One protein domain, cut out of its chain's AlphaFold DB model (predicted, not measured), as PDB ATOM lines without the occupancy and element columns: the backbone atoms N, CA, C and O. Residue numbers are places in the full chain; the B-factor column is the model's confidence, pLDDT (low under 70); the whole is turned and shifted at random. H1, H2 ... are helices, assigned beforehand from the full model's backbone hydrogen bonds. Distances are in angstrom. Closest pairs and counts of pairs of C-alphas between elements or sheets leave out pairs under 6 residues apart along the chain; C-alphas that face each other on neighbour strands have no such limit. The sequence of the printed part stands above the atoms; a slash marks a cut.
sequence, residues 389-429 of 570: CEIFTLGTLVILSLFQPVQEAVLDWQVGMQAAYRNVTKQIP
ATOM      1  N   CYS A 389      -4.282  62.129  -1.234       84.12
ATOM      2  CA  CYS A 389      -5.201  61.309  -0.442       84.12
ATOM      3  C   CYS A 389      -6.001  60.348  -1.319       84.12
ATOM      4  O   CYS A 389      -6.088  59.169  -0.991       84.12
ATOM      5  N   GLU A 390      -6.542  60.821  -2.444       86.81
ATOM      6  CA  GLU A 390      -7.278  59.966  -3.377       86.81
ATOM      7  C   GLU A 390      -6.382  58.857  -3.937       86.81
ATOM      8  O   GLU A 390      -6.803  57.706  -3.948       86.81
ATOM      9  N   ILE A 391      -5.132  59.162  -4.303       87.31
ATOM     10  CA  ILE A 391      -4.136  58.177  -4.750       87.31
ATOM     11  C   ILE A 391      -3.909  57.117  -3.677       87.31
ATOM     12  O   ILE A 391      -3.925  55.928  -3.989       87.31
ATOM     13  N   PHE A 392      -3.723  57.529  -2.420       89.38
ATOM     14  CA  PHE A 392      -3.543  56.586  -1.322       89.38
ATOM     15  C   PHE A 392      -4.779  55.695  -1.158       89.38
ATOM     16  O   PHE A 392      -4.648  54.477  -1.143       89.38
ATOM     17  N   THR A 393      -5.983  56.276  -1.143       89.50
ATOM     18  CA  THR A 393      -7.232  55.508  -1.008       89.50
ATOM     19  C   THR A 393      -7.487  54.562  -2.182       89.50
ATOM     20  O   THR A 393      -7.867  53.416  -1.956       89.50
ATOM     21  N   LEU A 394      -7.229  54.995  -3.422       89.69
ATOM     22  CA  LEU A 394      -7.320  54.160  -4.621       89.69
ATOM     23  C   LEU A 394      -6.301  53.025  -4.564       89.69
ATOM     24  O   LEU A 394      -6.652  51.883  -4.837       89.69
ATOM     25  N   GLY A 395      -5.067  53.322  -4.158       90.94
ATOM     26  CA  GLY A 395      -4.028  52.318  -3.959       90.94
ATOM     27  C   GLY A 395      -4.447  51.269  -2.932       90.94
ATOM     28  O   GLY A 395      -4.373  50.075  -3.209       90.94
ATOM     29  N   THR A 396      -4.962  51.699  -1.777       90.69
ATOM     30  CA  THR A 396      -5.465  50.790  -0.740       90.69
ATOM     31  C   THR A 396      -6.645  49.955  -1.233       90.69
ATOM     32  O   THR A 396      -6.651  48.749  -1.017       90.69
ATOM     33  N   LEU A 397      -7.618  50.552  -1.930       89.38
ATOM     34  CA  LEU A 397      -8.771  49.835  -2.485       89.38
ATOM     35  C   LEU A 397      -8.361  48.788  -3.523       89.38
ATOM     36  O   LEU A 397      -8.862  47.667  -3.478       89.38
ATOM     37  N   VAL A 398      -7.432  49.120  -4.423       91.12
ATOM     38  CA  VAL A 398      -6.918  48.165  -5.413       91.12
ATOM     39  C   VAL A 398      -6.216  47.008  -4.708       91.12
ATOM     40  O   VAL A 398      -6.510  45.856  -5.011       91.12
ATOM     41  N   ILE A 399      -5.362  47.282  -3.720       91.44
ATOM     42  CA  ILE A 399      -4.690  46.229  -2.945       91.44
ATOM     43  C   ILE A 399      -5.716  45.350  -2.218       91.44
ATOM     44  O   ILE A 399      -5.626  44.128  -2.287       91.44
ATOM     45  N   LEU A 400      -6.726  45.953  -1.581       89.25
ATOM     46  CA  LEU A 400      -7.789  45.214  -0.900       89.25
ATOM     47  C   LEU A 400      -8.599  44.339  -1.862       89.25
ATOM     48  O   LEU A 400      -8.933  43.210  -1.519       89.25
ATOM     49  N   SER A 401      -8.857  44.821  -3.080       84.81
ATOM     50  CA  SER A 401      -9.591  44.070  -4.105       84.81
ATOM     51  C   SER A 401      -8.846  42.844  -4.636       84.81
ATOM     52  O   SER A 401      -9.467  41.975  -5.242       84.81
ATOM     53  N   LEU A 402      -7.530  42.750  -4.418       89.06
ATOM     54  CA  LEU A 402      -6.724  41.596  -4.821       89.06
ATOM     55  C   LEU A 402      -6.728  40.474  -3.771       89.06
ATOM     56  O   LEU A 402      -6.286  39.368  -4.075       89.06
ATOM     57  N   PHE A 403      -7.223  40.721  -2.552       89.19
ATOM     58  CA  PHE A 403      -7.341  39.680  -1.533       89.19
ATOM     59  C   PHE A 403      -8.583  38.819  -1.768       89.19
ATOM     60  O   PHE A 403      -9.712  39.307  -1.729       89.19
ATOM     61  N   GLN A 404      -8.374  37.515  -1.932       79.88
ATOM     62  CA  GLN A 404      -9.437  36.547  -2.203       79.88
ATOM     63  C   GLN A 404     -10.590  36.549  -1.172       79.88
ATOM     64  O   GLN A 404     -11.740  36.597  -1.605       79.88
ATOM     65  N   PRO A 405     -10.354  36.646   0.155       81.69
ATOM     66  CA  PRO A 405     -11.453  36.731   1.126       81.69
ATOM     67  C   PRO A 405     -12.341  37.971   0.950       81.69
ATOM     68  O   PRO A 405     -13.531  37.945   1.247       81.69
ATOM     69  N   VAL A 406     -11.766  39.079   0.468       79.88
ATOM     70  CA  VAL A 406     -12.511  40.318   0.205       79.88
ATOM     71  C   VAL A 406     -13.361  40.159  -1.049       79.88
ATOM     72  O   VAL A 406     -14.505  40.603  -1.068       79.88
ATOM     73  N   GLN A 407     -12.823  39.508  -2.083       80.25
ATOM     74  CA  GLN A 407     -13.571  39.211  -3.303       80.25
ATOM     75  C   GLN A 407     -14.792  38.341  -3.000       80.25
ATOM     76  O   GLN A 407     -15.893  38.703  -3.408       80.25
ATOM     77  N   GLU A 408     -14.604  37.257  -2.243       77.31
ATOM     78  CA  GLU A 408     -15.672  36.336  -1.833       77.31
ATOM     79  C   GLU A 408     -16.743  37.063  -1.007       77.31
ATOM     80  O   GLU A 408     -17.911  37.073  -1.390       77.31
ATOM     81  N   ALA A 409     -16.352  37.811   0.031       78.38
ATOM     82  CA  ALA A 409     -17.303  38.554   0.861       78.38
ATOM     83  C   ALA A 409     -18.099  39.621   0.082       78.38
ATOM     84  O   ALA A 409     -19.285  39.839   0.344       78.38
ATOM     85  N   VAL A 410     -17.469  40.310  -0.878       84.00
ATOM     86  CA  VAL A 410     -18.146  41.307  -1.728       84.00
ATOM     87  C   VAL A 410     -19.102  40.634  -2.715       84.00
ATOM     88  O   VAL A 410     -20.200  41.150  -2.938       84.00
ATOM     89  N   LEU A 411     -18.716  39.489  -3.283       81.75
ATOM     90  CA  LEU A 411     -19.578  38.665  -4.131       81.75
ATOM     91  C   LEU A 411     -20.803  38.175  -3.357       81.75
ATOM     92  O   LEU A 411     -21.926  38.369  -3.824       81.75
ATOM     93  N   ASP A 412     -20.610  37.639  -2.156       78.25
ATOM     94  CA  ASP A 412     -21.694  37.171  -1.291       78.25
ATOM     95  C   ASP A 412     -22.652  38.305  -0.936       78.25
ATOM     96  O   ASP A 412     -23.874  38.173  -1.053       78.25
ATOM     97  N   TRP A 413     -22.103  39.470  -0.581       74.12
ATOM     98  CA  TRP A 413     -22.891  40.671  -0.338       74.12
ATOM     99  C   TRP A 413     -23.710  41.070  -1.571       74.12
ATOM    100  O   TRP A 413     -24.902  41.372  -1.468       74.12
ATOM    101  N   GLN A 414     -23.095  41.066  -2.757       81.88
ATOM    102  CA  GLN A 414     -23.767  41.404  -4.010       81.88
ATOM    103  C   GLN A 414     -24.904  40.425  -4.318       81.88
ATOM    104  O   GLN A 414     -26.007  40.862  -4.662       81.88
ATOM    105  N   VAL A 415     -24.664  39.121  -4.175       78.38
ATOM    106  CA  VAL A 415     -25.671  38.073  -4.383       78.38
ATOM    107  C   VAL A 415     -26.812  38.217  -3.372       78.38
ATOM    108  O   VAL A 415     -27.982  38.189  -3.762       78.38
ATOM    109  N   GLY A 416     -26.499  38.473  -2.099       77.25
ATOM    110  CA  GLY A 416     -27.487  38.724  -1.048       77.25
ATOM    111  C   GLY A 416     -28.365  39.944  -1.339       77.25
ATOM    112  O   GLY A 416     -29.595  39.864  -1.262       77.25
ATOM    113  N   MET A 417     -27.766  41.062  -1.767       78.56
ATOM    114  CA  MET A 417     -28.519  42.252  -2.177       78.56
ATOM    115  C   MET A 417     -29.402  41.985  -3.399       78.56
ATOM    116  O   MET A 417     -30.546  42.439  -3.436       78.56
ATOM    117  N   GLN A 418     -28.915  41.232  -4.389       78.25
ATOM    118  CA  GLN A 418     -29.715  40.850  -5.554       78.25
ATOM    119  C   GLN A 418     -30.901  39.963  -5.167       78.25
ATOM    120  O   GLN A 418     -31.998  40.150  -5.697       78.25
ATOM    121  N   ALA A 419     -30.712  39.028  -4.236       76.44
ATOM    122  CA  ALA A 419     -31.782  38.182  -3.723       76.44
ATOM    123  C   ALA A 419     -32.852  39.014  -2.996       76.44
ATOM    124  O   ALA A 419     -34.040  38.899  -3.311       76.44
ATOM    125  N   ALA A 420     -32.436  39.912  -2.096       78.06
ATOM    126  CA  ALA A 420     -33.341  40.827  -1.403       78.06
ATOM    127  C   ALA A 420     -34.100  41.728  -2.390       78.06
ATOM    128  O   ALA A 420     -35.322  41.847  -2.312       78.06
ATOM    129  N   TYR A 421     -33.396  42.299  -3.372       79.50
ATOM    130  CA  TYR A 421     -33.988  43.134  -4.412       79.50
ATOM    131  C   TYR A 421     -35.033  42.376  -5.238       79.50
ATOM    132  O   TYR A 421     -36.144  42.874  -5.424       79.50
ATOM    133  N   ARG A 422     -34.725  41.157  -5.702       78.75
ATOM    134  CA  ARG A 422     -35.669  40.312  -6.458       78.75
ATOM    135  C   ARG A 422     -36.911  39.969  -5.640       78.75
ATOM    136  O   ARG A 422     -38.012  39.973  -6.187       78.75
ATOM    137  N   ASN A 423     -36.745  39.719  -4.341       78.06
ATOM    138  CA  ASN A 423     -37.857  39.455  -3.432       78.06
ATOM    139  C   ASN A 423     -38.758  40.692  -3.263       78.06
ATOM    140  O   ASN A 423     -39.964  40.619  -3.485       78.06
ATOM    141  N   VAL A 424     -38.165  41.857  -2.974       81.75
ATOM    142  CA  VAL A 424     -38.891  43.133  -2.819       81.75
ATOM    143  C   VAL A 424     -39.621  43.527  -4.105       81.75
ATOM    144  O   VAL A 424     -40.766  43.975  -4.063       81.75
ATOM    145  N   THR A 425     -38.988  43.329  -5.262       85.75
ATOM    146  CA  THR A 425     -39.552  43.684  -6.576       85.75
ATOM    147  C   THR A 425     -40.460  42.610  -7.174       85.75
ATOM    148  O   THR A 425     -40.966  42.795  -8.279       85.75
ATOM    149  N   LYS A 426     -40.699  41.499  -6.458       79.00
ATOM    150  CA  LYS A 426     -41.496  40.350  -6.922       79.00
ATOM    151  C   LYS A 426     -41.017  39.772  -8.263       79.00
ATOM    152  O   LYS A 426     -41.802  39.195  -9.008       79.00
ATOM    153  N   GLN A 427     -39.720  39.870  -8.551       75.19
ATOM    154  CA  GLN A 427     -39.065  39.247  -9.709       75.19
ATOM    155  C   GLN A 427     -38.700  37.780  -9.430       75.19
ATOM    156  O   GLN A 427     -37.649  37.290  -9.843       75.19
ATOM    157  N   ILE A 428     -39.548  37.076  -8.681       70.12
ATOM    158  CA  ILE A 428     -39.397  35.647  -8.417       70.12
ATOM    159  C   ILE A 428     -40.180  34.925  -9.522       70.12
ATOM    160  O   ILE A 428     -41.370  35.213  -9.680       70.12
ATOM    161  N   PRO A 429     -39.552  34.026 -10.304       59.84
ATOM    162  CA  PRO A 429     -40.262  33.253 -11.313       59.84
ATOM    163  C   PRO A 429     -41.482  32.555 -10.689       59.84
ATOM    164  O   PRO A 429     -41.375  32.043  -9.570       59.84
TER     165      PRO A 429
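AT A GLANCE: This is residues 389 to 429 of the 570 residues of the protein "CHASE2 domain-containing protein" of Scytonema hofmannii PCC 7110 (UniProt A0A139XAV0). Two helices, H1 and the longer H2, meet near their ends as an L, with residues 402 and 403 at the corner and residues 425 to 429 as a short tail beyond H2. The printed part has 41 residues, with two named helices, H1 then H2, and no named strand. Its class is all helix; it is extended, with a radius of gyration of the C-alphas of 15.0 A and spans of 44 by 21 by 9 A.

IN THESE COORDINATES: Find C-alpha 389 at (-5.201, 61.309, -0.442); from there H1, residues 389 to 401, runs 18.2 A from first to last C-alpha, mostly with falling y. Next look at C-alpha 404 at (-9.437, 36.547, -2.203), where H2, residues 404 to 424, begins; it runs 30.2 A, mostly with falling x, to C-alpha 424 at (-38.891, 43.133, -2.819).

HOW THE PARTS SIT: At the tight link of two residues, H1 and H2 are close but not clearly touching; their closest C-alphas, those of Ser 401 and Gln 407, are 6.3 A apart. Their lines are about perpendicular, at 88 degrees. In H1 and H2 every O i to N i+4 pair is within hydrogen-bond range.

THE WHOLE: The C-alphas of Cys 389 and Pro 429, the two farthest apart, are 46.2 A apart. The printed part has no cut and no long link. The mean pLDDT of the printed part is 82.1, and residue 429 is under 70.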